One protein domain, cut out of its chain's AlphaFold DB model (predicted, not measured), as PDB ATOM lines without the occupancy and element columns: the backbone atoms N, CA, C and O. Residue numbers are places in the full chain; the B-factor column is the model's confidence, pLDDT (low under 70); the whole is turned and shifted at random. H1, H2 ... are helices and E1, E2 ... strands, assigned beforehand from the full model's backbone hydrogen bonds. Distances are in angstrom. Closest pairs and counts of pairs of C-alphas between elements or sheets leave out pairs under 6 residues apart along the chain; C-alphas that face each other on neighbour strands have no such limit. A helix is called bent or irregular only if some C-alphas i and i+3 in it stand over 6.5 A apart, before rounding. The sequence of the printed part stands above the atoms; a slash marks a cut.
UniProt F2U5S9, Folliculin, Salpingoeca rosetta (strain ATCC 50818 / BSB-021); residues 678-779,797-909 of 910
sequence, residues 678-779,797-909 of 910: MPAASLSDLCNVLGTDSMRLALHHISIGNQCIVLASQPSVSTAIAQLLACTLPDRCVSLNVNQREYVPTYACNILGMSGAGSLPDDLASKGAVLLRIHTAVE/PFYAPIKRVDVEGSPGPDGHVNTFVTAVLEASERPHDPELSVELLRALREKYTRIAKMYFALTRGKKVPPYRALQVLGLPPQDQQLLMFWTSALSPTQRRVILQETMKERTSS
ATOM      1  N   MET A 678     166.041 319.562 139.773       50.94
ATOM      2  CA  MET A 678     167.188 319.674 140.682       50.94
ATOM      3  C   MET A 678     166.893 320.745 141.746       50.94
ATOM      4  O   MET A 678     166.670 321.899 141.378       50.94
ATOM      5  N   PRO A 679     166.941 320.433 143.059       52.38
ATOM      6  CA  PRO A 679     166.847 321.469 144.083       52.38
ATOM      7  C   PRO A 679     168.021 322.445 143.925       52.38
ATOM      8  O   PRO A 679     169.137 322.022 143.633       52.38
ATOM      9  N   ALA A 680     167.779 323.740 144.147       46.34
ATOM     10  CA  ALA A 680     168.691 324.831 143.773       46.34
ATOM     11  C   ALA A 680     170.074 324.840 144.472       46.34
ATOM     12  O   ALA A 680     170.918 325.679 144.157       46.34
ATOM     13  N   ALA A 681     170.323 323.917 145.404       59.53
ATOM     14  CA  ALA A 681     171.617 323.729 146.048       59.53
ATOM     15  C   ALA A 681     172.559 322.868 145.190       59.53
ATOM     16  O   ALA A 681     172.196 321.790 144.714       59.53
ATOM     17  N   SER A 682     173.802 323.315 145.029       69.19
ATOM     18  CA  SER A 682     174.818 322.588 144.270       69.19
ATOM     19  C   SER A 682     175.390 321.400 145.055       69.19
ATOM     20  O   SER A 682     175.291 321.305 146.282       69.19
ATOM     21  N   LEU A 683     176.083 320.494 144.357       73.94
ATOM     22  CA  LEU A 683     176.828 319.428 145.032       73.94
ATOM     23  C   LEU A 683     178.025 319.976 145.837       73.94
ATOM     24  O   LEU A 683     178.421 319.359 146.826       73.94
ATOM     25  N   SER A 684     178.552 321.155 145.485       77.25
ATOM     26  CA  SER A 684     179.544 321.870 146.298       77.25
ATOM     27  C   SER A 684     178.947 322.369 147.619       77.25
ATOM     28  O   SER A 684     179.597 322.232 148.654       77.25
ATOM     29  N   ASP A 685     177.695 322.837 147.635       77.94
ATOM     30  CA  ASP A 685     176.993 323.189 148.880       77.94
ATOM     31  C   ASP A 685     176.814 321.960 149.778       77.94
ATOM     32  O   ASP A 685     177.073 322.021 150.979       77.94
ATOM     33  N   LEU A 686     176.482 320.804 149.191       79.56
ATOM     34  CA  LEU A 686     176.421 319.543 149.931       79.56
ATOM     35  C   LEU A 686     177.791 319.127 150.503       79.56
ATOM     36  O   LEU A 686     177.858 318.645 151.635       79.56
ATOM     37  N   CYS A 687     178.886 319.340 149.763       79.44
ATOM     38  CA  CYS A 687     180.245 319.103 150.266       79.44
ATOM     39  C   CYS A 687     180.591 320.038 151.437       79.44
ATOM     40  O   CYS A 687     181.151 319.577 152.432       79.44
ATOM     41  N   ASN A 688     180.211 321.316 151.351       80.00
ATOM     42  CA  ASN A 688     180.395 322.302 152.419       80.00
ATOM     43  C   ASN A 688     179.577 321.955 153.678       80.00
ATOM     44  O   ASN A 688     180.059 322.139 154.794       80.00
ATOM     45  N   VAL A 689     178.357 321.430 153.506       78.75
ATOM     46  CA  VAL A 689     177.436 321.060 154.597       78.75
ATOM     47  C   VAL A 689     177.832 319.756 155.299       78.75
ATOM     48  O   VAL A 689     177.766 319.681 156.526       78.75
ATOM     49  N   LEU A 690     178.223 318.716 154.554       79.69
ATOM     50  CA  LEU A 690     178.595 317.418 155.137       79.69
ATOM     51  C   LEU A 690     180.058 317.364 155.606       79.69
ATOM     52  O   LEU A 690     180.385 316.574 156.497       79.69
ATOM     53  N   GLY A 691     180.935 318.168 155.003       82.00
ATOM     54  CA  GLY A 691     182.386 318.052 155.131       82.00
ATOM     55  C   GLY A 691     182.971 316.947 154.239       82.00
ATOM     56  O   GLY A 691     182.333 315.925 153.967       82.00
ATOM     57  N   THR A 692     184.213 317.148 153.787       81.62
ATOM     58  CA  THR A 692     184.866 316.310 152.765       81.62
ATOM     59  C   THR A 692     184.933 314.830 153.143       81.62
ATOM     60  O   THR A 692     184.636 313.983 152.304       81.62
ATOM     61  N   ASP A 693     185.263 314.488 154.393       81.38
ATOM     62  CA  ASP A 693     185.389 313.088 154.827       81.38
ATOM     63  C   ASP A 693     184.036 312.360 154.892       81.38
ATOM     64  O   ASP A 693     183.914 311.233 154.403       81.38
ATOM     65  N   SER A 694     182.999 313.021 155.419       84.12
ATOM     66  CA  SER A 694     181.624 312.504 155.453       84.12
ATOM     67  C   SER A 694     181.097 312.258 154.040       84.12
ATOM     68  O   SER A 694     180.570 311.185 153.740       84.12
ATOM     69  N   MET A 695     181.298 313.235 153.150       85.06
ATOM     70  CA  MET A 695     180.901 313.160 151.747       85.06
ATOM     71  C   MET A 695     181.682 312.066 151.004       85.06
ATOM     72  O   MET A 695     181.088 311.265 150.285       85.06
ATOM     73  N   ARG A 696     182.996 311.940 151.239       86.38
ATOM     74  CA  ARG A 696     183.836 310.864 150.688       86.38
ATOM     75  C   ARG A 696     183.330 309.481 151.092       86.38
ATOM     76  O   ARG A 696     183.291 308.585 150.248       86.38
ATOM     77  N   LEU A 697     182.945 309.294 152.356       85.44
ATOM     78  CA  LEU A 697     182.444 308.012 152.859       85.44
ATOM     79  C   LEU A 697     181.039 307.707 152.307       85.44
ATOM     80  O   LEU A 697     180.811 306.601 151.814       85.44
ATOM     81  N   ALA A 698     180.139 308.694 152.276       86.94
ATOM     82  CA  ALA A 698     178.817 308.565 151.659       86.94
ATOM     83  C   ALA A 698     178.913 308.178 150.171       86.94
ATOM     84  O   ALA A 698     178.389 307.139 149.762       86.94
ATOM     85  N   LEU A 699     179.658 308.954 149.375       88.50
ATOM     86  CA  LEU A 699     179.880 308.695 147.948       88.50
ATOM     87  C   LEU A 699     180.550 307.336 147.701       88.50
ATOM     88  O   LEU A 699     180.191 306.650 146.746       88.50
ATOM     89  N   HIS A 700     181.484 306.905 148.558       87.62
ATOM     90  CA  HIS A 700     182.091 305.575 148.469       87.62
ATOM     91  C   HIS A 700     181.035 304.465 148.553       87.62
ATOM     92  O   HIS A 700     180.924 303.665 147.620       87.62
ATOM     93  N   HIS A 701     180.214 304.460 149.607       86.44
ATOM     94  CA  HIS A 701     179.173 303.448 149.808       86.44
ATOM     95  C   HIS A 701     178.114 303.480 148.697       86.44
ATOM     96  O   HIS A 701     177.805 302.438 148.113       86.44
ATOM     97  N   ILE A 702     177.638 304.672 148.330       89.12
ATOM     98  CA  ILE A 702     176.662 304.878 147.249       89.12
ATOM     99  C   ILE A 702     177.216 304.385 145.901       89.12
ATOM    100  O   ILE A 702     176.523 303.674 145.175       89.12
ATOM    101  N   SER A 703     178.486 304.675 145.580       88.75
ATOM    102  CA  SER A 703     179.116 304.265 144.312       88.75
ATOM    103  C   SER A 703     179.250 302.746 144.136       88.75
ATOM    104  O   SER A 703     179.330 302.271 143.002       88.75
ATOM    105  N   ILE A 704     179.251 301.995 145.243       88.19
ATOM    106  CA  ILE A 704     179.332 300.526 145.299       88.19
ATOM    107  C   ILE A 704     177.932 299.879 145.371       88.19
ATOM    108  O   ILE A 704     177.791 298.690 145.088       88.19
ATOM    109  N   GLY A 705     176.892 300.655 145.689       87.94
ATOM    110  CA  GLY A 705     175.521 300.166 145.863       87.94
ATOM    111  C   GLY A 705     175.184 299.711 147.285       87.94
ATOM    112  O   GLY A 705     174.176 299.033 147.478       87.94
ATOM    113  N   ASN A 706     176.002 300.082 148.273       89.44
ATOM    114  CA  ASN A 706     175.671 299.916 149.688       89.44
ATOM    115  C   ASN A 706     174.573 300.913 150.100       89.44
ATOM    116  O   ASN A 706     174.382 301.944 149.454       89.44
ATOM    117  N   GLN A 707     173.872 300.632 151.203       90.31
ATOM    118  CA  GLN A 707     172.817 301.520 151.690       90.31
ATOM    119  C   GLN A 707     173.390 302.781 152.353       90.31
ATOM    120  O   GLN A 707     174.216 302.680 153.261       90.31
ATOM    121  N   CYS A 708     172.906 303.951 151.941       90.44
ATOM    122  CA  CYS A 708     173.127 305.228 152.611       90.44
ATOM    123  C   CYS A 708     171.835 305.690 153.289       90.44
ATOM    124  O   CYS A 708     170.780 305.759 152.656       90.44
ATOM    125  N   ILE A 709     171.920 306.005 154.578       90.56
ATOM    126  CA  ILE A 709     170.785 306.377 155.424       90.56
ATOM    127  C   ILE A 709     171.033 307.792 155.941       90.56
ATOM    128  O   ILE A 709     172.066 308.054 156.550       90.56
ATOM    129  N   VAL A 710     170.100 308.705 155.689       89.81
ATOM    130  CA  VAL A 710     170.169 310.113 156.092       89.81
ATOM    131  C   VAL A 710     169.127 310.346 157.181       89.81
ATOM    132  O   VAL A 710     167.935 310.431 156.888       89.81
ATOM    133  N   LEU A 711     169.565 310.435 158.437       88.62
ATOM    134  CA  LEU A 711     168.736 310.870 159.561       88.62
ATOM    135  C   LEU A 711     168.860 312.384 159.730       88.62
ATOM    136  O   LEU A 711     169.958 312.892 159.937       88.62
ATOM    137  N   ALA A 712     167.730 313.086 159.738       86.12
ATOM    138  CA  ALA A 712     167.641 314.463 160.218       86.12
ATOM    139  C   ALA A 712     166.362 314.649 161.047       86.12
ATOM    140  O   ALA A 712     165.382 313.917 160.879       86.12
ATOM    141  N   SER A 713     166.342 315.655 161.921       83.25
ATOM    142  CA  SER A 713     165.125 316.019 162.663       83.25
ATOM    143  C   SER A 713     164.055 316.645 161.759       83.25
ATOM    144  O   SER A 713     162.864 316.467 162.003       83.25
ATOM    145  N   GLN A 714     164.468 317.333 160.688       81.50
ATOM    146  CA  GLN A 714     163.574 317.927 159.693       81.50
ATOM    147  C   GLN A 714     163.487 317.051 158.427       81.50
ATOM    148  O   GLN A 714     164.526 316.677 157.877       81.50
ATOM    149  N   PRO A 715     162.275 316.742 157.920       82.00
ATOM    150  CA  PRO A 715     162.097 315.881 156.749       82.00
ATOM    151  C   PRO A 715     162.506 316.551 155.431       82.00
ATOM    152  O   PRO A 715     162.849 315.848 154.484       82.00
ATOM    153  N   SER A 716     162.492 317.885 155.364       81.06
ATOM    154  CA  SER A 716     163.004 318.679 154.238       81.06
ATOM    155  C   SER A 716     164.493 318.408 154.015       81.06
ATOM    156  O   SER A 716     164.889 317.965 152.939       81.06
ATOM    157  N   VAL A 717     165.299 318.563 155.070       82.31
ATOM    158  CA  VAL A 717     166.758 318.373 155.050       82.31
ATOM    159  C   VAL A 717     167.143 316.943 154.650       82.31
ATOM    160  O   VAL A 717     167.976 316.765 153.759       82.31
ATOM    161  N   SER A 718     166.528 315.907 155.242       85.75
ATOM    162  CA  SER A 718     166.853 314.519 154.869       85.75
ATOM    163  C   SER A 718     166.341 314.122 153.482       85.75
ATOM    164  O   SER A 718     166.955 313.270 152.840       85.75
ATOM    165  N   THR A 719     165.279 314.760 152.979       85.62
ATOM    166  CA  THR A 719     164.798 314.575 151.599       85.62
ATOM    167  C   THR A 719     165.750 315.219 150.590       85.62
ATOM    168  O   THR A 719     166.234 314.520 149.701       85.62
ATOM    169  N   ALA A 720     166.100 316.497 150.772       82.19
ATOM    170  CA  ALA A 720     166.984 317.237 149.869       82.19
ATOM    171  C   ALA A 720     168.379 316.599 149.765       82.19
ATOM    172  O   ALA A 720     168.893 316.388 148.669       82.19
ATOM    173  N   ILE A 721     168.974 316.205 150.898       85.75
ATOM    174  CA  ILE A 721     170.287 315.543 150.914       85.75
ATOM    175  C   ILE A 721     170.224 314.162 150.245       85.75
ATOM    176  O   ILE A 721     171.111 313.820 149.463       85.75
ATOM    177  N   ALA A 722     169.168 313.378 150.484       87.69
ATOM    178  CA  ALA A 722     168.994 312.082 149.830       87.69
ATOM    179  C   ALA A 722     168.780 312.208 148.305       87.69
ATOM    180  O   ALA A 722     169.293 311.382 147.551       87.69
ATOM    181  N   GLN A 723     168.085 313.255 147.844       85.75
ATOM    182  CA  GLN A 723     167.935 313.579 146.420       85.75
ATOM    183  C   GLN A 723     169.273 313.991 145.788       85.75
ATOM    184  O   GLN A 723     169.685 313.387 144.800       85.75
ATOM    185  N   LEU A 724     170.002 314.942 146.384       85.56
ATOM    186  CA  LEU A 724     171.309 315.392 145.881       85.56
ATOM    187  C   LEU A 724     172.328 314.241 145.789       85.56
ATOM    188  O   LEU A 724     173.051 314.124 144.799       85.56
ATOM    189  N   LEU A 725     172.346 313.348 146.784       87.94
ATOM    190  CA  LEU A 725     173.162 312.132 146.762       87.94
ATOM    191  C   LEU A 725     172.737 311.162 145.644       87.94
ATOM    192  O   LEU A 725     173.601 310.581 144.983       87.94
ATOM    193  N   ALA A 726     171.435 311.012 145.382       88.31
ATOM    194  CA  ALA A 726     170.920 310.162 144.307       88.31
ATOM    195  C   ALA A 726     171.343 310.648 142.908       88.31
ATOM    196  O   ALA A 726     171.703 309.825 142.065       88.31
ATOM    197  N   CYS A 727     171.385 311.963 142.678       83.69
ATOM    198  CA  CYS A 727     171.777 312.566 141.398       83.69
ATOM    199  C   CYS A 727     173.228 312.252 140.972       83.69
ATOM    200  O   CYS A 727     173.570 312.369 139.794       83.69
ATOM    201  N   THR A 728     174.079 311.786 141.897       86.44
ATOM    202  CA  THR A 728     175.443 311.316 141.584       86.44
ATOM    203  C   THR A 728     175.473 309.979 140.833       86.44
ATOM    204  O   THR A 728     176.436 309.689 140.120       86.44
ATOM    205  N   LEU A 729     174.423 309.160 140.960       88.62
ATOM    206  CA  LEU A 729     174.326 307.840 140.340       88.62
ATOM    207  C   LEU A 729     173.574 307.873 138.999       88.62
ATOM    208  O   LEU A 729     172.726 308.738 138.768       88.62
ATOM    209  N   PRO A 730     173.819 306.897 138.102       87.75
ATOM    210  CA  PRO A 730     172.908 306.612 137.000       87.75
ATOM    211  C   PRO A 730     171.526 306.251 137.556       87.75
ATOM    212  O   PRO A 730     171.427 305.442 138.473       87.75
ATOM    213  N   ASP A 731     170.454 306.776 136.968       81.31
ATOM    214  CA  ASP A 731     169.083 306.683 137.507       81.31
ATOM    215  C   ASP A 731     168.593 305.230 137.715       81.31
ATOM    216  O   ASP A 731     167.820 304.944 138.625       81.31
ATOM    217  N   ARG A 732     169.112 304.261 136.947       83.75
ATOM    218  CA  ARG A 732     168.829 302.816 137.123       83.75
ATOM    219  C   ARG A 732     169.636 302.118 138.229       83.75
ATOM    220  O   ARG A 732     169.414 300.932 138.469       83.75
ATOM    221  N   CYS A 733     170.553 302.829 138.877       87.62
ATOM    222  CA  CYS A 733     171.263 302.420 140.089       87.62
ATOM    223  C   CYS A 733     170.666 303.058 141.358       87.62
ATOM    224  O   CYS A 733     171.180 302.816 142.448       87.62
ATOM    225  N   VAL A 734     169.611 303.870 141.238       89.06
ATOM    226  CA  VAL A 734     168.946 304.538 142.362       89.06
ATOM    227  C   VAL A 734     167.673 303.783 142.751       89.06
ATOM    228  O   VAL A 734     166.811 303.515 141.916       89.06
ATOM    229  N   SER A 735     167.530 303.491 144.041       89.00
ATOM    230  CA  SER A 735     166.263 303.171 144.697       89.00
ATOM    231  C   SER A 735     166.142 304.063 145.934       89.00
ATOM    232  O   SER A 735     166.621 303.740 147.021       89.00
ATOM    233  N   LEU A 736     165.560 305.245 145.717       89.75
ATOM    234  CA  LEU A 736     165.462 306.338 146.680       89.75
ATOM    235  C   LEU A 736     164.110 306.305 147.406       89.75
ATOM    236  O   LEU A 736     163.070 306.484 146.774       89.75
ATOM    237  N   ASN A 737     164.135 306.164 148.734       88.12
ATOM    238  CA  ASN A 737     162.969 306.350 149.600       88.12
ATOM    239  C   ASN A 737     163.220 307.544 150.530       88.12
ATOM    240  O   ASN A 737     164.203 307.546 151.264       88.12
ATOM    241  N   VAL A 738     162.331 308.540 150.538       87.12
ATOM    242  CA  VAL A 738     162.456 309.770 151.352       87.12
ATOM    243  C   VAL A 738     161.342 309.898 152.392       87.12
ATOM    244  O   VAL A 738     160.322 309.213 152.298       87.12
ATOM    245  N   ASN A 739     161.544 310.769 153.385       83.94
ATOM    246  CA  ASN A 739     160.612 311.067 154.482       83.94
ATOM    247  C   ASN A 739     160.031 309.821 155.193       83.94
ATOM    248  O   ASN A 739     158.834 309.736 155.471       83.94
ATOM    249  N   GLN A 740     160.875 308.821 155.462       85.25
ATOM    250  CA  GLN A 740     160.483 307.610 156.190       85.25
ATOM    251  C   GLN A 740     160.639 307.796 157.709       85.25
ATOM    252  O   GLN A 740     161.575 308.442 158.169       85.25
ATOM    253  N   ARG A 741     159.749 307.196 158.508       84.56
ATOM    254  CA  ARG A 741     159.846 307.202 159.988       84.56
ATOM    255  C   ARG A 741     160.400 305.900 160.574       84.56
ATOM    256  O   ARG A 741     160.801 305.864 161.731       84.56
ATOM    257  N   GLU A 742     160.436 304.844 159.769       86.56
ATOM    258  CA  GLU A 742     160.922 303.511 160.131       86.56
ATOM    259  C   GLU A 742     162.063 303.098 159.192       86.56
ATOM    260  O   GLU A 742     162.155 303.572 158.057       86.56
ATOM    261  N   TYR A 743     162.939 302.210 159.665       88.69
ATOM    262  CA  TYR A 743     164.046 301.690 158.869       88.69
ATOM    263  C   TYR A 743     163.545 300.822 157.702       88.69
ATOM    264  O   TYR A 743     162.894 299.794 157.900       88.69
ATOM    265  N   VAL A 744     163.920 301.197 156.478       88.38
ATOM    266  CA  VAL A 744     163.661 300.414 155.264       88.38
ATOM    267  C   VAL A 744     164.905 299.577 154.923       88.38
ATOM    268  O   VAL A 744     166.005 300.126 154.869       88.38
ATOM    269  N   PRO A 745     164.781 298.260 154.671       86.12
ATOM    270  CA  PRO A 745     165.929 297.394 154.403       86.12
ATOM    271  C   PRO A 745     166.518 297.561 152.993       86.12
ATOM    272  O   PRO A 745     165.815 297.848 152.024       86.12
ATOM    273  N   THR A 746     167.809 297.242 152.870       86.44
ATOM    274  CA  THR A 746     168.674 297.424 151.685       86.44
ATOM    275  C   THR A 746     168.151 296.836 150.368       86.44
ATOM    276  O   THR A 746     168.545 297.276 149.293       86.44
ATOM    277  N   TYR A 747     167.264 295.835 150.408       85.38
ATOM    278  CA  TYR A 747     166.666 295.268 149.190       85.38
ATOM    279  C   TYR A 747     165.557 296.144 148.584       85.38
ATOM    280  O   TYR A 747     165.150 295.899 147.449       85.38
ATOM    281  N   ALA A 748     165.037 297.120 149.337       86.19
ATOM    282  CA  ALA A 748     163.965 298.016 148.913       86.19
ATOM    283  C   ALA A 748     164.486 299.412 148.530       86.19
ATOM    284  O   ALA A 748     164.002 299.980 147.555       86.19
ATOM    285  N   CYS A 749     165.498 299.934 149.232       89.06
ATOM    286  CA  CYS A 749     166.168 301.191 148.890       89.06
ATOM    287  C   CYS A 749     167.686 301.127 149.134       89.06
ATOM    288  O   CYS A 749     168.142 300.528 150.110       89.06
ATOM    289  N   ASN A 750     168.469 301.774 148.264       89.81
ATOM    290  CA  ASN A 750     169.889 302.041 148.506       89.81
ATOM    291  C   ASN A 750     170.134 303.440 149.086       89.81
ATOM    292  O   ASN A 750     171.163 303.649 149.722       89.81
ATOM    293  N   ILE A 751     169.195 304.377 148.927       91.75
ATOM    294  CA  ILE A 751     169.241 305.689 149.577       91.75
ATOM    295  C   ILE A 751     167.945 305.884 150.369       91.75
ATOM    296  O   ILE A 751     166.845 305.754 149.829       91.75
ATOM    297  N   LEU A 752     168.086 306.160 151.666       91.12
ATOM    298  CA  LEU A 752     166.991 306.250 152.628       91.12
ATOM    299  C   LEU A 752     167.045 307.583 153.386       91.12
ATOM    300  O   LEU A 752     167.865 307.748 154.283       91.12
ATOM    301  N   GLY A 753     166.152 308.515 153.058       90.06
ATOM    302  CA  GLY A 753     165.902 309.717 153.854       90.06
ATOM    303  C   GLY A 753     164.891 309.426 154.964       90.06
ATOM    304  O   GLY A 753     163.737 309.094 154.676       90.06
ATOM    305  N   MET A 754     165.311 309.553 156.222       89.19
ATOM    306  CA  MET A 754     164.477 309.351 157.411       89.19
ATOM    307  C   MET A 754     164.290 310.645 158.213       89.19
ATOM    308  O   MET A 754     165.128 311.550 158.169       89.19
ATOM    309  N   SER A 755     163.180 310.737 158.948       84.81
ATOM    310  CA  SER A 755     162.835 311.884 159.795       84.81
ATOM    311  C   SER A 755     162.559 311.472 161.250       84.81
ATOM    312  O   SER A 755     161.705 310.629 161.530       84.81
ATOM    313  N   GLY A 756     163.282 312.095 162.186       75.19
ATOM    314  CA  GLY A 756     163.139 311.873 163.632       75.19
ATOM    315  C   GLY A 756     163.802 310.597 164.180       75.19
ATOM    316  O   GLY A 756     164.571 309.917 163.503       75.19
ATOM    317  N   ALA A 757     163.515 310.285 165.448       66.00
ATOM    318  CA  ALA A 757     164.155 309.218 166.228       66.00
ATOM    319  C   ALA A 757     163.611 307.801 165.918       66.00
ATOM    320  O   ALA A 757     163.150 307.089 166.811       66.00
ATOM    321  N   GLY A 758     163.644 307.397 164.647       66.50
ATOM    322  CA  GLY A 758     163.306 306.032 164.228       66.50
ATOM    323  C   GLY A 758     164.321 305.001 164.739       66.50
ATOM    324  O   GLY A 758     165.521 305.269 164.792       66.50
ATOM    325  N   SER A 759     163.855 303.803 165.100       74.38
ATOM    326  CA  SER A 759     164.724 302.712 165.550       74.38
ATOM    327  C   SER A 759     165.515 302.103 164.385       74.38
ATOM    328  O   SER A 759     164.955 301.530 163.449       74.38
ATOM    329  N   LEU A 760     166.843 302.206 164.461       82.50
ATOM    330  CA  LEU A 760     167.773 301.520 163.565       82.50
ATOM    331  C   LEU A 760     168.209 300.173 164.173       82.50
ATOM    332  O   LEU A 760     168.378 300.094 165.389       82.50
ATOM    333  N   PRO A 761     168.430 299.122 163.363       79.69
ATOM    334  CA  PRO A 761     169.093 297.901 163.825       79.69
ATOM    335  C   PRO A 761     170.550 298.156 164.250       79.69
ATOM    336  O   PRO A 761     171.327 298.672 163.448       79.69
ATOM    337  N   ASP A 762     170.943 297.729 165.455       73.25
ATOM    338  CA  ASP A 762     172.295 297.938 166.013       73.25
ATOM    339  C   ASP A 762     173.421 297.404 165.102       73.25
ATOM    340  O   ASP A 762     174.503 297.976 164.985       73.25
ATOM    341  N   ASP A 763     173.155 296.308 164.394       74.25
ATOM    342  CA  ASP A 763     174.078 295.615 163.500       74.25
ATOM    343  C   ASP A 763     174.168 296.246 162.085       74.25
ATOM    344  O   ASP A 763     174.592 295.592 161.128       74.25
ATOM    345  N   LEU A 764     173.814 297.532 161.939       73.12
ATOM    346  CA  LEU A 764     173.857 298.322 160.695       73.12
ATOM    347  C   LEU A 764     175.235 298.313 160.013       73.12
ATOM    348  O   LEU A 764     175.342 298.015 158.821       73.12
ATOM    349  N   ALA A 765     176.303 298.579 160.774       66.31
ATOM    350  CA  ALA A 765     177.666 298.631 160.242       66.31
ATOM    351  C   ALA A 765     178.141 297.262 159.713       66.31
ATOM    352  O   ALA A 765     178.886 297.201 158.736       66.31
ATOM    353  N   SER A 766     177.651 296.153 160.288       68.31
ATOM    354  CA  SER A 766     177.960 294.795 159.804       68.31
ATOM    355  C   SER A 766     177.339 294.486 158.432       68.31
ATOM    356  O   SER A 766     177.822 293.613 157.713       68.31
ATOM    357  N   LYS A 767     176.296 295.234 158.044       66.94
ATOM    358  CA  LYS A 767     175.583 295.118 156.761       66.94
ATOM    359  C   LYS A 767     176.176 296.029 155.674       66.94
ATOM    360  O   LYS A 767     175.629 296.100 154.578       66.94
ATOM    361  N   GLY A 768     177.283 296.725 155.963       74.31
ATOM    362  CA  GLY A 768     177.970 297.623 155.024       74.31
ATOM    363  C   GLY A 768     177.241 298.944 154.750       74.31
ATOM    364  O   GLY A 768     177.602 299.651 153.808       74.31
ATOM    365  N   ALA A 769     176.225 299.286 155.543       82.19
ATOM    366  CA  ALA A 769     175.522 300.559 155.435       82.19
ATOM    367  C   ALA A 769     176.364 301.727 155.983       82.19
ATOM    368  O   ALA A 769     177.211 301.540 156.861       82.19
ATOM    369  N   VAL A 770     176.088 302.932 155.483       87.62
ATOM    370  CA  VAL A 770     176.522 304.205 156.076       87.62
ATOM    371  C   VAL A 770     175.305 304.963 156.597       87.62
ATOM    372  O   VAL A 770     174.281 305.062 155.918       87.62
ATOM    373  N   LEU A 771     175.434 305.509 157.801       88.12
ATOM    374  CA  LEU A 771     174.479 306.398 158.439       88.12
ATOM    375  C   LEU A 771     175.079 307.805 158.535       88.12
ATOM    376  O   LEU A 771     176.155 307.988 159.100       88.12
ATOM    377  N   LEU A 772     174.354 308.788 158.008       87.69
ATOM    378  CA  LEU A 772     174.604 310.214 158.180       87.69
ATOM    379  C   LEU A 772     173.550 310.758 159.149       87.69
ATOM    380  O   LEU A 772     172.368 310.820 158.807       87.69
ATOM    381  N   ARG A 773     173.963 311.124 160.363       87.25
ATOM    382  CA  ARG A 773     173.108 311.680 161.419       87.25
ATOM    383  C   ARG A 773     173.325 313.192 161.478       87.25
ATOM    384  O   ARG A 773     174.414 313.654 161.806       87.25
ATOM    385  N   ILE A 774     172.305 313.963 161.113       85.06
ATOM    386  CA  ILE A 774     172.400 315.407 160.875       85.06
ATOM    387  C   ILE A 774     171.704 316.164 162.003       85.06
ATOM    388  O   ILE A 774     170.479 316.127 162.123       85.06
ATOM    389  N   HIS A 775     172.500 316.879 162.797       81.44
ATOM    390  CA  HIS A 775     172.040 317.654 163.942       81.44
ATOM    391  C   HIS A 775     171.788 319.114 163.551       81.44
ATOM    392  O   HIS A 775     172.709 319.889 163.268       81.44
ATOM    393  N   THR A 776     170.512 319.484 163.528       71.62
ATOM    394  CA  THR A 776     170.016 320.811 163.144       71.62
ATOM    395  C   THR A 776     169.972 321.766 164.337       71.62
ATOM    396  O   THR A 776     169.818 321.355 165.486       71.62
ATOM    397  N   ALA A 777     170.098 323.076 164.096       60.59
ATOM    398  CA  ALA A 777     170.210 324.045 165.186       60.59
ATOM    399  C   ALA A 777     169.041 324.070 166.186       60.59
ATOM    400  O   ALA A 777     169.288 324.400 167.351       60.59
ATOM    401  N   VAL A 778     167.834 323.703 165.739       54.75
ATOM    402  CA  VAL A 778     166.572 323.694 166.505       54.75
ATOM    403  C   VAL A 778     166.616 322.717 167.689       54.75
ATOM    404  O   VAL A 778     166.066 323.004 168.748       54.75
ATOM    405  N   GLU A 779     167.360 321.615 167.562       49.81
ATOM    406  CA  GLU A 779     167.516 320.572 168.594       49.81
ATOM    407  C   GLU A 779     168.176 321.072 169.894       49.81
ATOM    408  O   GLU A 779     168.171 320.373 170.899       49.81
ATOM    409  N   PRO A 797     166.302 324.731 151.019       51.38
ATOM    410  CA  PRO A 797     166.155 323.588 151.933       51.38
ATOM    411  C   PRO A 797     167.112 323.563 153.146       51.38
ATOM    412  O   PRO A 797     167.094 322.597 153.910       51.38
ATOM    413  N   PHE A 798     167.951 324.589 153.341       53.84
ATOM    414  CA  PHE A 798     169.000 324.636 154.375       53.84
ATOM    415  C   PHE A 798     168.851 325.778 155.406       53.84
ATOM    416  O   PHE A 798     169.823 326.117 156.079       53.84
ATOM    417  N   TYR A 799     167.657 326.365 155.581       46.91
ATOM    418  CA  TYR A 799     167.428 327.455 156.556       46.91
ATOM    419  C   TYR A 799     167.785 327.115 158.016       46.91
ATOM    420  O   TYR A 799     168.099 328.016 158.795       46.91
ATOM    421  N   ALA A 800     167.772 325.839 158.411       49.09
ATOM    422  CA  ALA A 800     168.252 325.411 159.723       49.09
ATOM    423  C   ALA A 800     169.775 325.158 159.680       49.09
ATOM    424  O   ALA A 800     170.188 324.157 159.089       49.09
ATOM    425  N   PRO A 801     170.628 325.981 160.332       56.66
ATOM    426  CA  PRO A 801     172.068 325.760 160.295       56.66
ATOM    427  C   PRO A 801     172.422 324.405 160.919       56.66
ATOM    428  O   PRO A 801     172.142 324.135 162.092       56.66
ATOM    429  N   ILE A 802     173.026 323.538 160.107       63.28
ATOM    430  CA  ILE A 802     173.482 322.209 160.510       63.28
ATOM    431  C   ILE A 802     174.708 322.395 161.406       63.28
ATOM    432  O   ILE A 802     175.729 322.932 160.984       63.28
ATOM    433  N   LYS A 803     174.584 321.999 162.677       61.22
ATOM    434  CA  LYS A 803     175.623 322.206 163.700       61.22
ATOM    435  C   LYS A 803     176.687 321.114 163.680       61.22
ATOM    436  O   LYS A 803     177.820 321.362 164.081       61.22
ATOM    437  N   ARG A 804     176.298 319.898 163.289       69.12
ATOM    438  CA  ARG A 804     177.141 318.700 163.302       69.12
ATOM    439  C   ARG A 804     176.544 317.629 162.391       69.12
ATOM    440  O   ARG A 804     175.325 317.469 162.341       69.12
ATOM    441  N   VAL A 805     177.415 316.884 161.719       76.56
ATOM    442  CA  VAL A 805     177.078 315.629 161.044       76.56
ATOM    443  C   VAL A 805     177.910 314.534 161.697       76.56
ATOM    444  O   VAL A 805     179.136 314.621 161.713       76.56
ATOM    445  N   ASP A 806     177.248 313.530 162.258       77.12
ATOM    446  CA  ASP A 806     177.883 312.318 162.766       77.12
ATOM    447  C   ASP A 806     177.749 311.200 161.732       77.12
ATOM    448  O   ASP A 806     176.688 311.013 161.130       77.12
ATOM    449  N   VAL A 807     178.840 310.467 161.507       77.25
ATOM    450  CA  VAL A 807     178.916 309.405 160.499       77.25
ATOM    451  C   VAL A 807     179.189 308.078 161.191       77.25
ATOM    452  O   VAL A 807     180.259 307.870 161.760       77.25
ATOM    453  N   GLU A 808     178.223 307.168 161.119       72.25
ATOM    454  CA  GLU A 808     178.318 305.813 161.666       72.25
ATOM    455  C   GLU A 808     178.322 304.807 160.507       72.25
ATOM    456  O   GLU A 808     177.471 304.847 159.620       72.25
ATOM    457  N   GLY A 809     179.289 303.892 160.478       66.00
ATOM    458  CA  GLY A 809     179.425 302.916 159.397       66.00
ATOM    459  C   GLY A 809     180.673 302.055 159.547       66.00
ATOM    460  O   GLY A 809     181.440 302.207 160.499       66.00
ATOM    461  N   SER A 810     180.896 301.143 158.599       65.62
ATOM    462  CA  SER A 810     182.194 300.467 158.486       65.62
ATOM    463  C   SER A 810     183.303 301.494 158.215       65.62
ATOM    464  O   SER A 810     183.051 302.431 157.454       65.62
ATOM    465  N   PRO A 811     184.523 301.327 158.764       61.25
ATOM    466  CA  PRO A 811     185.622 302.254 158.511       61.25
ATOM    467  C   PRO A 811     185.848 302.428 157.005       61.25
ATOM    468  O   PRO A 811     185.917 301.450 156.257       61.25
ATOM    469  N   GLY A 812     185.925 303.687 156.565       59.34
ATOM    470  CA  GLY A 812     186.199 304.019 155.170       59.34
ATOM    471  C   GLY A 812     187.564 303.472 154.730       59.34
ATOM    472  O   GLY A 812     188.451 303.308 155.564       59.34
ATOM    473  N   PRO A 813     187.759 303.192 153.431       60.03
ATOM    474  CA  PRO A 813     188.939 302.480 152.953       60.03
ATOM    475  C   PRO A 813     190.251 303.218 153.263       60.03
ATOM    476  O   PRO A 813     190.350 304.434 153.053       60.03
ATOM    477  N   ASP A 814     191.274 302.451 153.659       55.12
ATOM    478  CA  ASP A 814     192.638 302.886 154.005       55.12
ATOM    479  C   ASP A 814     193.413 303.433 152.784       55.12
ATOM    480  O   ASP A 814     194.360 302.838 152.274       55.12
ATOM    481  N   GLY A 815     192.956 304.564 152.242       58.59
ATOM    482  CA  GLY A 815     193.470 305.170 151.009       58.59
ATOM    483  C   GLY A 815     192.964 304.527 149.709       58.59
ATOM    484  O   GLY A 815     193.385 304.932 148.628       58.59
ATOM    485  N   HIS A 816     192.063 303.545 149.776       63.97
ATOM    486  CA  HIS A 816     191.527 302.823 148.610       63.97
ATOM    487  C   HIS A 816     190.149 303.344 148.162       63.97
ATOM    488  O   HIS A 816     189.150 302.633 148.228       63.97
ATOM    489  N   VAL A 817     190.091 304.612 147.744       74.25
ATOM    490  CA  VAL A 817     188.862 305.273 147.265       74.25
ATOM    491  C   VAL A 817     188.713 305.113 145.747       74.25
ATOM    492  O   VAL A 817     189.652 305.385 145.000       74.25
ATOM    493  N   ASN A 818     187.515 304.726 145.292       80.75
ATOM    494  CA  ASN A 818     187.175 304.574 143.871       80.75
ATOM    495  C   ASN A 818     187.470 305.845 143.053       80.75
ATOM    496  O   ASN A 818     187.123 306.954 143.468       80.75
ATOM    497  N   THR A 819     187.989 305.683 141.832       85.38
ATOM    498  CA  THR A 819     188.424 306.788 140.950       85.38
ATOM    499  C   THR A 819     187.285 307.756 140.603       85.38
ATOM    500  O   THR A 819     187.514 308.935 140.329       85.38
ATOM    501  N   PHE A 820     186.033 307.283 140.622       88.94
ATOM    502  CA  PHE A 820     184.844 308.126 140.467       88.94
ATOM    503  C   PHE A 820     184.664 309.104 141.634       88.94
ATOM    504  O   PHE A 820     184.437 310.285 141.400       88.94
ATOM    505  N   VAL A 821     184.801 308.631 142.875       87.38
ATOM    506  CA  VAL A 821     184.559 309.436 144.083       87.38
ATOM    507  C   VAL A 821     185.618 310.525 144.212       87.38
ATOM    508  O   VAL A 821     185.271 311.683 144.427       87.38
ATOM    509  N   THR A 822     186.890 310.190 143.979       87.38
ATOM    510  CA  THR A 822     187.978 311.179 143.927       87.38
ATOM    511  C   THR A 822     187.716 312.241 142.856       87.38
ATOM    512  O   THR A 822     187.822 313.427 143.140       87.38
ATOM    513  N   ALA A 823     187.279 311.840 141.654       85.88
ATOM    514  CA  ALA A 823     186.967 312.779 140.573       85.88
ATOM    515  C   ALA A 823     185.743 313.675 140.855       85.88
ATOM    516  O   ALA A 823     185.698 314.795 140.354       85.88
ATOM    517  N   VAL A 824     184.761 313.206 141.638       86.44
ATOM    518  CA  VAL A 824     183.614 314.019 142.087       86.44
ATOM    519  C   VAL A 824     184.041 315.024 143.159       86.44
ATOM    520  O   VAL A 824     183.662 316.190 143.074       86.44
ATOM    521  N   LEU A 825     184.871 314.624 144.126       86.25
ATOM    522  CA  LEU A 825     185.390 315.536 145.152       86.25
ATOM    523  C   LEU A 825     186.301 316.612 144.532       86.25
ATOM    524  O   LEU A 825     186.049 317.799 144.718       86.25
ATOM    525  N   GLU A 826     187.248 316.222 143.672       84.00
ATOM    526  CA  GLU A 826     188.081 317.152 142.889       84.00
ATOM    527  C   GLU A 826     187.273 318.129 142.014       84.00
ATOM    528  O   GLU A 826     187.743 319.225 141.709       84.00
ATOM    529  N   ALA A 827     186.091 317.718 141.546       80.25
ATOM    530  CA  ALA A 827     185.180 318.569 140.782       80.25
ATOM    531  C   ALA A 827     184.400 319.557 141.668       80.25
ATOM    532  O   ALA A 827     183.958 320.585 141.168       80.25
ATOM    533  N   SER A 828     184.252 319.249 142.960       78.50
ATOM    534  CA  SER A 828     183.459 320.018 143.931       78.50
ATOM    535  C   SER A 828     184.296 321.039 144.708       78.50
ATOM    536  O   SER A 828     183.784 322.092 145.080       78.50
ATOM    537  N   GLU A 829     185.584 320.742 144.923       78.38
ATOM    538  CA  GLU A 829     186.573 321.622 145.574       78.38
ATOM    539  C   GLU A 829     186.988 322.830 144.711       78.38
ATOM    540  O   GLU A 829     187.611 323.771 145.204       78.38
ATOM    541  N   ARG A 830     186.681 322.812 143.407       73.88
ATOM    542  CA  ARG A 830     187.038 323.885 142.469       73.88
ATOM    543  C   ARG A 830     185.906 324.916 142.384       73.88
ATOM    544  O   ARG A 830     184.764 324.518 142.170       73.88
ATOM    545  N   PRO A 831     186.194 326.229 142.477       64.25
ATOM    546  CA  PRO A 831     185.180 327.258 142.269       64.25
ATOM    547  C   PRO A 831     184.726 327.245 140.803       64.25
ATOM    548  O   PRO A 831     185.496 327.564 139.891       64.25
ATOM    549  N   HIS A 832     183.480 326.839 140.589       67.56
ATOM    550  CA  HIS A 832     182.834 326.659 139.293       67.56
ATOM    551  C   HIS A 832     181.393 327.174 139.370       67.56
ATOM    552  O   HIS A 832     180.773 327.114 140.430       67.56
ATOM    553  N   ASP A 833     180.856 327.651 138.247       74.19
ATOM    554  CA  ASP A 833     179.445 328.029 138.152       74.19
ATOM    555  C   ASP A 833     178.541 326.803 138.401       74.19
ATOM    556  O   ASP A 833     178.906 325.683 138.013       74.19
ATOM    557  N   PRO A 834     177.352 326.963 139.016       70.19
ATOM    558  CA  PRO A 834     176.506 325.829 139.392       70.19
ATOM    559  C   PRO A 834     176.105 324.974 138.181       70.19
ATOM    560  O   PRO A 834     176.181 323.746 138.253       70.19
ATOM    561  N   GLU A 835     175.796 325.596 137.039       75.44
ATOM    562  CA  GLU A 835     175.513 324.908 135.770       75.44
ATOM    563  C   GLU A 835     176.687 324.023 135.309       75.44
ATOM    564  O   GLU A 835     176.494 322.869 134.918       75.44
ATOM    565  N   LEU A 836     177.923 324.529 135.421       80.12
ATOM    566  CA  LEU A 836     179.138 323.798 135.057       80.12
ATOM    567  C   LEU A 836     179.381 322.603 135.989       80.12
ATOM    568  O   LEU A 836     179.859 321.562 135.532       80.12
ATOM    569  N   SER A 837     179.011 322.709 137.272       76.56
ATOM    570  CA  SER A 837     179.076 321.578 138.208       76.56
ATOM    571  C   SER A 837     178.119 320.445 137.805       76.56
ATOM    572  O   SER A 837     178.517 319.278 137.781       76.56
ATOM    573  N   VAL A 838     176.891 320.779 137.385       78.62
ATOM    574  CA  VAL A 838     175.883 319.811 136.917       78.62
ATOM    575  C   VAL A 838     176.310 319.165 135.595       78.62
ATOM    576  O   VAL A 838     176.199 317.946 135.439       78.62
ATOM    577  N   GLU A 839     176.861 319.948 134.661       82.12
ATOM    578  CA  GLU A 839     177.446 319.446 133.411       82.12
ATOM    579  C   GLU A 839     178.595 318.460 133.679       82.12
ATOM    580  O   GLU A 839     178.611 317.350 133.142       82.12
ATOM    581  N   LEU A 840     179.524 318.818 134.571       83.31
ATOM    582  CA  LEU A 840     180.680 317.991 134.918       83.31
ATOM    583  C   LEU A 840     180.273 316.681 135.611       83.31
ATOM    584  O   LEU A 840     180.786 315.615 135.257       83.31
ATOM    585  N   LEU A 841     179.310 316.721 136.537       83.56
ATOM    586  CA  LEU A 841     178.746 315.524 137.171       83.56
ATOM    587  C   LEU A 841     178.076 314.604 136.142       83.56
ATOM    588  O   LEU A 841     178.336 313.398 136.129       83.56
ATOM    589  N   ARG A 842     177.273 315.161 135.229       83.94
ATOM    590  CA  ARG A 842     176.612 314.411 134.150       83.94
ATOM    591  C   ARG A 842     177.628 313.794 133.180       83.94
ATOM    592  O   ARG A 842     177.500 312.613 132.846       83.94
ATOM    593  N   ALA A 843     178.690 314.516 132.823       85.69
ATOM    594  CA  ALA A 843     179.791 314.008 132.005       85.69
ATOM    595  C   ALA A 843     180.588 312.881 132.699       85.69
ATOM    596  O   ALA A 843     180.921 311.873 132.065       85.69
ATOM    597  N   LEU A 844     180.861 312.995 134.007       87.69
ATOM    598  CA  LEU A 844     181.482 311.928 134.806       87.69
ATOM    599  C   LEU A 844     180.582 310.683 134.872       87.69
ATOM    600  O   LEU A 844     181.041 309.568 134.607       87.69
ATOM    601  N   ARG A 845     179.291 310.872 135.153       87.44
ATOM    602  CA  ARG A 845     178.271 309.814 135.206       87.44
ATOM    603  C   ARG A 845     178.167 309.059 133.881       87.44
ATOM    604  O   ARG A 845     178.168 307.825 133.860       87.44
ATOM    605  N   GLU A 846     178.170 309.775 132.760       87.00
ATOM    606  CA  GLU A 846     178.238 309.174 131.430       87.00
ATOM    607  C   GLU A 846     179.550 308.425 131.181       87.00
ATOM    608  O   GLU A 846     179.514 307.285 130.714       87.00
ATOM    609  N   LYS A 847     180.705 309.016 131.513       89.88
ATOM    610  CA  LYS A 847     182.026 308.382 131.364       89.88
ATOM    611  C   LYS A 847     182.067 307.022 132.065       89.88
ATOM    612  O   LYS A 847     182.382 306.020 131.419       89.88
ATOM    613  N   TYR A 848     181.696 306.953 133.343       89.94
ATOM    614  CA  TYR A 848     181.706 305.690 134.088       89.94
ATOM    615  C   TYR A 848     180.606 304.717 133.632       89.94
ATOM    616  O   TYR A 848     180.858 303.515 133.574       89.94
ATOM    617  N   THR A 849     179.448 305.196 133.161       89.81
ATOM    618  CA  THR A 849     178.421 304.334 132.534       89.81
ATOM    619  C   THR A 849     178.908 303.718 131.212       89.81
ATOM    620  O   THR A 849     178.701 302.526 130.963       89.81
ATOM    621  N   ARG A 850     179.623 304.480 130.371       89.75
ATOM    622  CA  ARG A 850     180.270 303.985 129.138       89.75
ATOM    623  C   ARG A 850     181.357 302.949 129.461       89.75
ATOM    624  O   ARG A 850     181.428 301.912 128.798       89.75
ATOM    625  N   ILE A 851     182.151 303.174 130.511       92.00
ATOM    626  CA  ILE A 851     183.147 302.207 131.000       92.00
ATOM    627  C   ILE A 851     182.461 300.934 131.527       92.00
ATOM    628  O   ILE A 851     182.870 299.836 131.152       92.00
ATOM    629  N   ALA A 852     181.377 301.040 132.302       91.56
ATOM    630  CA  ALA A 852     180.604 299.888 132.779       91.56
ATOM    631  C   ALA A 852     179.970 299.083 131.625       91.56
ATOM    632  O   ALA A 852     179.976 297.849 131.655       91.56
ATOM    633  N   LYS A 853     179.505 299.752 130.554       91.31
ATOM    634  CA  LYS A 853     179.068 299.107 129.298       91.31
ATOM    635  C   LYS A 853     180.194 298.273 128.674       91.31
ATOM    636  O   LYS A 853     179.970 297.123 128.294       91.31
ATOM    637  N   MET A 854     181.406 298.825 128.609       90.94
ATOM    638  CA  MET A 854     182.581 298.141 128.058       90.94
ATOM    639  C   MET A 854     183.076 297.003 128.970       90.94
ATOM    640  O   MET A 854     183.374 295.915 128.482       90.94
ATOM    641  N   TYR A 855     183.056 297.189 130.292       93.31
ATOM    642  CA  TYR A 855     183.341 296.148 131.284       93.31
ATOM    643  C   TYR A 855     182.362 294.969 131.180       93.31
ATOM    644  O   TYR A 855     182.786 293.810 131.180       93.31
ATOM    645  N   PHE A 856     181.062 295.234 131.007       92.50
ATOM    646  CA  PHE A 856     180.051 294.202 130.752       92.50
ATOM    647  C   PHE A 856     180.313 293.459 129.429       92.50
ATOM    648  O   PHE A 856     180.283 292.226 129.396       92.50
ATOM    649  N   ALA A 857     180.637 294.183 128.351       90.19
ATOM    650  CA  ALA A 857     180.980 293.586 127.058       90.19
ATOM    651  C   ALA A 857     182.228 292.683 127.135       90.19
ATOM    652  O   ALA A 857     182.230 291.588 126.571       90.19
ATOM    653  N   LEU A 858     183.262 293.089 127.879       91.25
ATOM    654  CA  LEU A 858     184.479 292.300 128.091       91.25
ATOM    655  C   LEU A 858     184.223 291.064 128.969       91.25
ATOM    656  O   LEU A 858     184.585 289.951 128.583       91.25
ATOM    657  N   THR A 859     183.577 291.231 130.126       91.19
ATOM    658  CA  THR A 859     183.418 290.162 131.132       91.19
ATOM    659  C   THR A 859     182.293 289.175 130.820       91.19
ATOM    660  O   THR A 859     182.475 287.971 130.993       91.19
ATOM    661  N   ARG A 860     181.132 289.640 130.335       89.19
ATOM    662  CA  ARG A 860     179.974 288.780 130.018       89.19
ATOM    663  C   ARG A 860     179.923 288.384 128.547       89.19
ATOM    664  O   ARG A 860     179.663 287.220 128.256       89.19
ATOM    665  N   GLY A 861     180.226 289.315 127.643       83.50
ATOM    666  CA  GLY A 861     180.369 289.035 126.213       83.50
ATOM    667  C   GLY A 861     181.635 288.226 125.932       83.50
ATOM    668  O   GLY A 861     181.587 287.008 125.745       83.50
ATOM    669  N   LYS A 862     182.801 288.880 125.952       85.00
ATOM    670  CA  LYS A 862     184.091 288.284 125.554       85.00
ATOM    671  C   LYS A 862     184.701 287.314 126.587       85.00
ATOM    672  O   LYS A 862     185.657 286.623 126.251       85.00
ATOM    673  N   LYS A 863     184.078 287.134 127.765       86.75
ATOM    674  CA  LYS A 863     184.498 286.226 128.865       86.75
ATOM    675  C   LYS A 863     185.911 286.512 129.410       86.75
ATOM    676  O   LYS A 863     186.591 285.617 129.907       86.75
ATOM    677  N   VAL A 864     186.352 287.766 129.330       90.00
ATOM    678  CA  VAL A 864     187.626 288.236 129.893       90.00
ATOM    679  C   VAL A 864     187.523 288.252 131.429       90.00
ATOM    680  O   VAL A 864     186.525 288.753 131.950       90.00
ATOM    681  N   PRO A 865     188.512 287.732 132.186       91.69
ATOM    682  CA  PRO A 865     188.462 287.762 133.648       91.69
ATOM    683  C   PRO A 865     188.560 289.208 134.182       91.69
ATOM    684  O   PRO A 865     189.294 290.007 133.589       91.69
ATOM    685  N   PRO A 866     187.891 289.551 135.306       89.69
ATOM    686  CA  PRO A 866     187.771 290.926 135.810       89.69
ATOM    687  C   PRO A 866     189.076 291.730 135.845       89.69
ATOM    688  O   PRO A 866     189.125 292.826 135.295       89.69
ATOM    689  N   TYR A 867     190.159 291.154 136.379       90.75
ATOM    690  CA  TYR A 867     191.457 291.833 136.482       90.75
ATOM    691  C   TYR A 867     192.038 292.257 135.118       90.75
ATOM    692  O   TYR A 867     192.602 293.342 135.003       90.75
ATOM    693  N   ARG A 868     191.852 291.454 134.056       89.88
ATOM    694  CA  ARG A 868     192.270 291.833 132.692       89.88
ATOM    695  C   ARG A 868     191.325 292.847 132.067       89.88
ATOM    696  O   ARG A 868     191.778 293.688 131.302       89.88
ATOM    697  N   ALA A 869     190.029 292.782 132.378       90.94
ATOM    698  CA  ALA A 869     189.079 293.783 131.909       90.94
ATOM    699  C   ALA A 869     189.419 295.166 132.496       90.94
ATOM    700  O   ALA A 869     189.503 296.123 131.741       90.94
ATOM    701  N   LEU A 870     189.724 295.256 133.795       91.50
ATOM    702  CA  LEU A 870     190.189 296.492 134.445       91.50
ATOM    703  C   LEU A 870     191.503 297.007 133.842       91.50
ATOM    704  O   LEU A 870     191.599 298.186 133.512       91.50
ATOM    705  N   GLN A 871     192.473 296.117 133.601       90.62
ATOM    706  CA  GLN A 871     193.740 296.469 132.951       90.62
ATOM    707  C   GLN A 871     193.545 297.032 131.529       90.62
ATOM    708  O   GLN A 871     194.215 297.991 131.158       90.62
ATOM    709  N   VAL A 872     192.613 296.477 130.744       90.25
ATOM    710  CA  VAL A 872     192.247 296.987 129.404       90.25
ATOM    711  C   VAL A 872     191.497 298.323 129.478       90.25
ATOM    712  O   VAL A 872     191.606 299.135 128.564       90.25
ATOM    713  N   LEU A 873     190.759 298.572 130.563       90.44
ATOM    714  CA  LEU A 873     190.062 299.839 130.825       90.44
ATOM    715  C   LEU A 873     190.964 300.920 131.447       90.44
ATOM    716  O   LEU A 873     190.528 302.061 131.569       90.44
ATOM    717  N   GLY A 874     192.197 300.578 131.840       89.38
ATOM    718  CA  GLY A 874     193.132 301.494 132.499       89.38
ATOM    719  C   GLY A 874     192.744 301.878 133.933       89.38
ATOM    720  O   GLY A 874     193.166 302.933 134.398       89.38
ATOM    721  N   LEU A 875     191.938 301.059 134.621       89.25
ATOM    722  CA  LEU A 875     191.414 301.362 135.961       89.25
ATOM    723  C   LEU A 875     192.080 300.540 137.081       89.25
ATOM    724  O   LEU A 875     192.492 299.398 136.844       89.25
ATOM    725  N   PRO A 876     192.170 301.090 138.310       89.00
ATOM    726  CA  PRO A 876     192.690 300.376 139.474       89.00
ATOM    727  C   PRO A 876     191.785 299.195 139.878       89.00
ATOM    728  O   PRO A 876     190.591 299.182 139.574       89.00
ATOM    729  N   PRO A 877     192.311 298.207 140.630       84.62
ATOM    730  CA  PRO A 877     191.534 297.044 141.072       84.62
ATOM    731  C   PRO A 877     190.379 297.390 142.030       84.62
ATOM    732  O   PRO A 877     189.453 296.595 142.175       84.62
ATOM    733  N   GLN A 878     190.424 298.565 142.666       83.94
ATOM    734  CA  GLN A 878     189.421 299.065 143.614       83.94
ATOM    735  C   GLN A 878     188.065 299.297 142.919       83.94
ATOM    736  O   GLN A 878     187.039 298.784 143.368       83.94
ATOM    737  N   ASP A 879     188.089 299.906 141.727       86.94
ATOM    738  CA  ASP A 879     186.898 300.206 140.918       86.94
ATOM    739  C   ASP A 879     186.129 298.952 140.447       86.94
ATOM    740  O   ASP A 879     185.055 299.076 139.857       86.94
ATOM    741  N   GLN A 880     186.620 297.726 140.695       89.62
ATOM    742  CA  GLN A 880     185.906 296.499 140.324       89.62
ATOM    743  C   GLN A 880     184.498 296.441 140.933       89.62
ATOM    744  O   GLN A 880     183.561 296.020 140.250       89.62
ATOM    745  N   GLN A 881     184.344 296.844 142.199       88.06
ATOM    746  CA  GLN A 881     183.048 296.818 142.885       88.06
ATOM    747  C   GLN A 881     182.087 297.850 142.281       88.06
ATOM    748  O   GLN A 881     180.966 297.493 141.912       88.06
ATOM    749  N   LEU A 882     182.573 299.077 142.063       90.62
ATOM    750  CA  LEU A 882     181.848 300.141 141.366       90.62
ATOM    751  C   LEU A 882     181.393 299.681 139.978       90.62
ATOM    752  O   LEU A 882     180.203 299.713 139.684       90.62
ATOM    753  N   LEU A 883     182.294 299.177 139.126       91.81
ATOM    754  CA  LEU A 883     181.916 298.734 137.780       91.81
ATOM    755  C   LEU A 883     180.934 297.560 137.802       91.81
ATOM    756  O   LEU A 883     180.038 297.515 136.960       91.81
ATOM    757  N   MET A 884     181.069 296.623 138.748       89.81
ATOM    758  CA  MET A 884     180.103 295.536 138.923       89.81
ATOM    759  C   MET A 884     178.709 296.079 139.248       89.81
ATOM    760  O   MET A 884     177.756 295.698 138.559       89.81
ATOM    761  N   PHE A 885     178.593 297.003 140.208       91.12
ATOM    762  CA  PHE A 885     177.329 297.667 140.531       91.12
ATOM    763  C   PHE A 885     176.791 298.470 139.342       91.12
ATOM    764  O   PHE A 885     175.645 298.269 138.944       91.12
ATOM    765  N   TRP A 886     177.616 299.280 138.677       92.12
ATOM    766  CA  TRP A 886     177.205 300.133 137.554       92.12
ATOM    767  C   TRP A 886     176.836 299.344 136.285       92.12
ATOM    768  O   TRP A 886     176.141 299.876 135.419       92.12
ATOM    769  N   THR A 887     177.166 298.045 136.169       90.25
ATOM    770  CA  THR A 887     176.540 297.199 135.127       90.25
ATOM    771  C   THR A 887     175.019 297.055 135.304       90.25
ATOM    772  O   THR A 887     174.327 296.723 134.336       90.25
ATOM    773  N   SER A 888     174.475 297.342 136.496       86.06
ATOM    774  CA  SER A 888     173.028 297.405 136.737       86.06
ATOM    775  C   SER A 888     172.348 298.548 135.974       86.06
ATOM    776  O   SER A 888     171.227 298.350 135.499       86.06
ATOM    777  N   ALA A 889     173.046 299.666 135.724       85.31
ATOM    778  CA  ALA A 889     172.525 300.803 134.961       85.31
ATOM    779  C   ALA A 889     172.112 300.426 133.525       85.31
ATOM    780  O   ALA A 889     171.165 300.982 132.968       85.31
ATOM    781  N   LEU A 890     172.811 299.458 132.921       86.75
ATOM    782  CA  LEU A 890     172.595 299.033 131.537       86.75
ATOM    783  C   LEU A 890     171.206 298.409 131.376       86.75
ATOM    784  O   LEU A 890     170.873 297.447 132.075       86.75
ATOM    785  N   SER A 891     170.415 298.887 130.415       84.69
ATOM    786  CA  SER A 891     169.043 298.408 130.223       84.69
ATOM    787  C   SER A 891     168.994 296.936 129.766       84.69
ATOM    788  O   SER A 891     169.915 296.461 129.090       84.69
ATOM    789  N   PRO A 892     167.906 296.187 130.047       83.56
ATOM    790  CA  PRO A 892     167.754 294.807 129.571       83.56
ATOM    791  C   PRO A 892     167.820 294.662 128.042       83.56
ATOM    792  O   PRO A 892     168.135 293.591 127.530       83.56
ATOM    793  N   THR A 893     167.538 295.728 127.288       84.25
ATOM    794  CA  THR A 893     167.710 295.753 125.828       84.25
ATOM    795  C   THR A 893     169.168 295.998 125.448       84.25
ATOM    796  O   THR A 893     169.710 295.212 124.677       84.25
ATOM    797  N   GLN A 894     169.846 296.981 126.056       84.31
ATOM    798  CA  GLN A 894     171.281 297.220 125.839       84.31
ATOM    799  C   GLN A 894     172.117 295.964 126.150       84.31
ATOM    800  O   GLN A 894     172.950 295.567 125.337       84.31
ATOM    801  N   ARG A 895     171.856 295.277 127.274       86.75
ATOM    802  CA  ARG A 895     172.560 294.029 127.632       86.75
ATOM    803  C   ARG A 895     172.334 292.909 126.610       86.75
ATOM    804  O   ARG A 895     173.280 292.193 126.297       86.75
ATOM    805  N   ARG A 896     171.114 292.760 126.075       86.44
ATOM    806  CA  ARG A 896     170.809 291.768 125.024       86.44
ATOM    807  C   ARG A 896     171.549 292.075 123.723       86.44
ATOM    808  O   ARG A 896     172.148 291.162 123.169       86.44
ATOM    809  N   VAL A 897     171.557 293.337 123.287       87.19
ATOM    810  CA  VAL A 897     172.266 293.779 122.074       87.19
ATOM    811  C   VAL A 897     173.768 293.498 122.186       87.19
ATOM    812  O   VAL A 897     174.301 292.776 121.352       87.19
ATOM    813  N   ILE A 898     174.419 293.918 123.279       86.69
ATOM    814  CA  ILE A 898     175.860 293.685 123.513       86.69
ATOM    815  C   ILE A 898     176.211 292.186 123.490       86.69
ATOM    816  O   ILE A 898     177.251 291.782 122.961       86.69
ATOM    817  N   LEU A 899     175.355 291.333 124.063       87.94
ATOM    818  CA  LEU A 899     175.560 289.883 124.041       87.94
ATOM    819  C   LEU A 899     175.339 289.287 122.641       87.94
ATOM    820  O   LEU A 899     176.093 288.405 122.250       87.94
ATOM    821  N   GLN A 900     174.373 289.784 121.865       86.94
ATOM    822  CA  GLN A 900     174.160 289.358 120.475       86.94
ATOM    823  C   GLN A 900     175.307 289.795 119.550       86.94
ATOM    824  O   GLN A 900     175.760 289.000 118.731       86.94
ATOM    825  N   GLU A 901     175.815 291.018 119.699       84.62
ATOM    826  CA  GLU A 901     176.971 291.539 118.957       84.62
ATOM    827  C   GLU A 901     178.232 290.714 119.255       84.62
ATOM    828  O   GLU A 901     178.849 290.169 118.341       84.62
ATOM    829  N   THR A 902     178.559 290.510 120.536       81.06
ATOM    830  CA  THR A 902     179.734 289.713 120.945       81.06
ATOM    831  C   THR A 902     179.582 288.200 120.727       81.06
ATOM    832  O   THR A 902     180.572 287.468 120.801       81.06
ATOM    833  N   MET A 903     178.372 287.702 120.438       76.38
ATOM    834  CA  MET A 903     178.158 286.357 119.887       76.38
ATOM    835  C   MET A 903     178.420 286.321 118.378       76.38
ATOM    836  O   MET A 903     179.164 285.451 117.933       76.38
ATOM    837  N   LYS A 904     177.885 287.286 117.614       75.62
ATOM    838  CA  LYS A 904     178.113 287.397 116.161       75.62
ATOM    839  C   LYS A 904     179.597 287.517 115.819       75.62
ATOM    840  O   LYS A 904     180.068 286.775 114.963       75.62
ATOM    841  N   GLU A 905     180.329 288.382 116.527       70.25
ATOM    842  CA  GLU A 905     181.781 288.539 116.360       70.25
ATOM    843  C   GLU A 905     182.520 287.197 116.483       70.25
ATOM    844  O   GLU A 905     183.352 286.886 115.632       70.25
ATOM    845  N   ARG A 906     182.180 286.373 117.493       64.44
ATOM    846  CA  ARG A 906     182.788 285.043 117.677       64.44
ATOM    847  C   ARG A 906     182.524 284.136 116.482       64.44
ATOM    848  O   ARG A 906     183.479 283.628 115.909       64.44
ATOM    849  N   THR A 907     181.263 284.010 116.068       63.25
ATOM    850  CA  THR A 907     180.855 283.177 114.919       63.25
ATOM    851  C   THR A 907     181.377 283.669 113.562       63.25
ATOM    852  O   THR A 907     181.184 282.993 112.562       63.25
ATOM    853  N   SER A 908     182.021 284.842 113.515       59.97
ATOM    854  CA  SER A 908     182.747 285.362 112.345       59.97
ATOM    855  C   SER A 908     184.279 285.303 112.482       59.97
ATOM    856  O   SER A 908     184.988 285.816 111.620       59.97
ATOM    857  N   SER A 909     184.786 284.725 113.575       52.28
ATOM    858  CA  SER A 909     186.221 284.596 113.893       52.28
ATOM    859  C   SER A 909     186.670 283.154 114.180       52.28
ATOM    860  O   SER A 909     187.862 282.922 114.381       52.28
TER     861      SER A 909
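What this domain is: This is residues 678 to 779 and 797 to 909 of the 910 residues of the protein "Folliculin" of Salpingoeca rosetta (strain ATCC 50818 / BSB-021) (UniProt F2U5S9). A twisted five-stranded sheet with H2 and H3 packed on one face makes one part, and the long helix H6 runs from beside that part out to a helical end formed with H7, H8 and H9. H5 folds back beside H6 as a helical hairpin, and H8 crosses H6. The 215 printed residues hold, in chain order, H1 H2 E1 H3 E2 E3 H4 E4 E5 H5 H6 H7 H8 H9; the mixed sheet runs E2 E3 E1 E4 E5, and the class is mixed, helices and strands. The whole is compact, with a radius of gyration of the C-alphas of 18.6 A, yet elongated, spanning 68 by 40 by 33 A.

Where its parts are: H1 is residues 683 to 690, beginning at C-alpha 683 (176.828, 319.428, 145.032), and H2 is 692 to 704, 18.3 A long. E1 is 708 to 712, H3 715 to 726, E2 736 to 740, E3 751 to 755 and H4 762 to 767. H4 is irregular: C-alphas 762 and 765 are 7.9 A apart. E4 is 770 to 776, 19.2 A; E5 is 802 to 809, 20.2 A. H5 is 819 to 828, H6 834 to 861, 39.3 A, and H7 866 to 873. H8, 877 to 889, 20.3 A, is only just irregular, with C-alphas 878 and 881 6.8 A apart. H9, 892 to 907, 22.8 A, ends at C-alpha 907 (180.855, 283.177, 114.919).

How they stand to each other: E2, E3, E1 and E4 are parallel, neighbour to neighbour, with N 737 and O 751 at 3.0 A, N 752 and O 708 at 2.9 A, and N 772 and O 709 at 2.8 A. E5 is antiparallel to E4, with N 773 and O 806 at 2.8 A. E1, H3, E2 and E3, H4, E4 are split strand-helix-strand units, another strand between their two strands, with right-handed crossovers. H2 and H3 on the same face make two layers with the sheet; H2 has a height over the sheet of 9.3 A. H1 and H4 only graze the sheet. H1 only just touches H3, with 3 pairs of C-alphas within 8 A, the closest Leu 683 and Leu 724, 6.9 A. H2 touches H5, the closest C-alphas Leu 699 and Val 821, 6.1 A, at a steep tilt of 40 degrees, opposite ways. The hub H6 touches H5 at a shallow tilt of 7 degrees, C-alphas 824 and 841 closest at 7.1 A. With residues 848 to 856 it touches H8, about perpendicular at 86 degrees, C-alphas 852 and 883 closest at 5.3 A. It also touches H7, C-alphas 858 and 869 closest at 6.2 A, and H9, C-alphas 861 and 899 closest at 5.3 A. Every O i to N i+4 pair is within hydrogen-bond range in H1, H2, H3, H5, H6 and H7; H8 has 5 of 9, H9 11 of 12, and H4 0 of 2 beside 2 of 3 O i to N i+3 pairs.

The domain as a whole: The two C-alphas farthest apart, of Val 778 and Ser 909, are 68.4 A apart. Residues 780 to 796 are not printed, and C-alphas 779 and 797 are 17.0 A apart across the cut. Of the links that are printed whole, none is long. Mean pLDDT of the printed part is 81.0; residues under 70 include 678 to 682, 797 to 804 and 809 to 816.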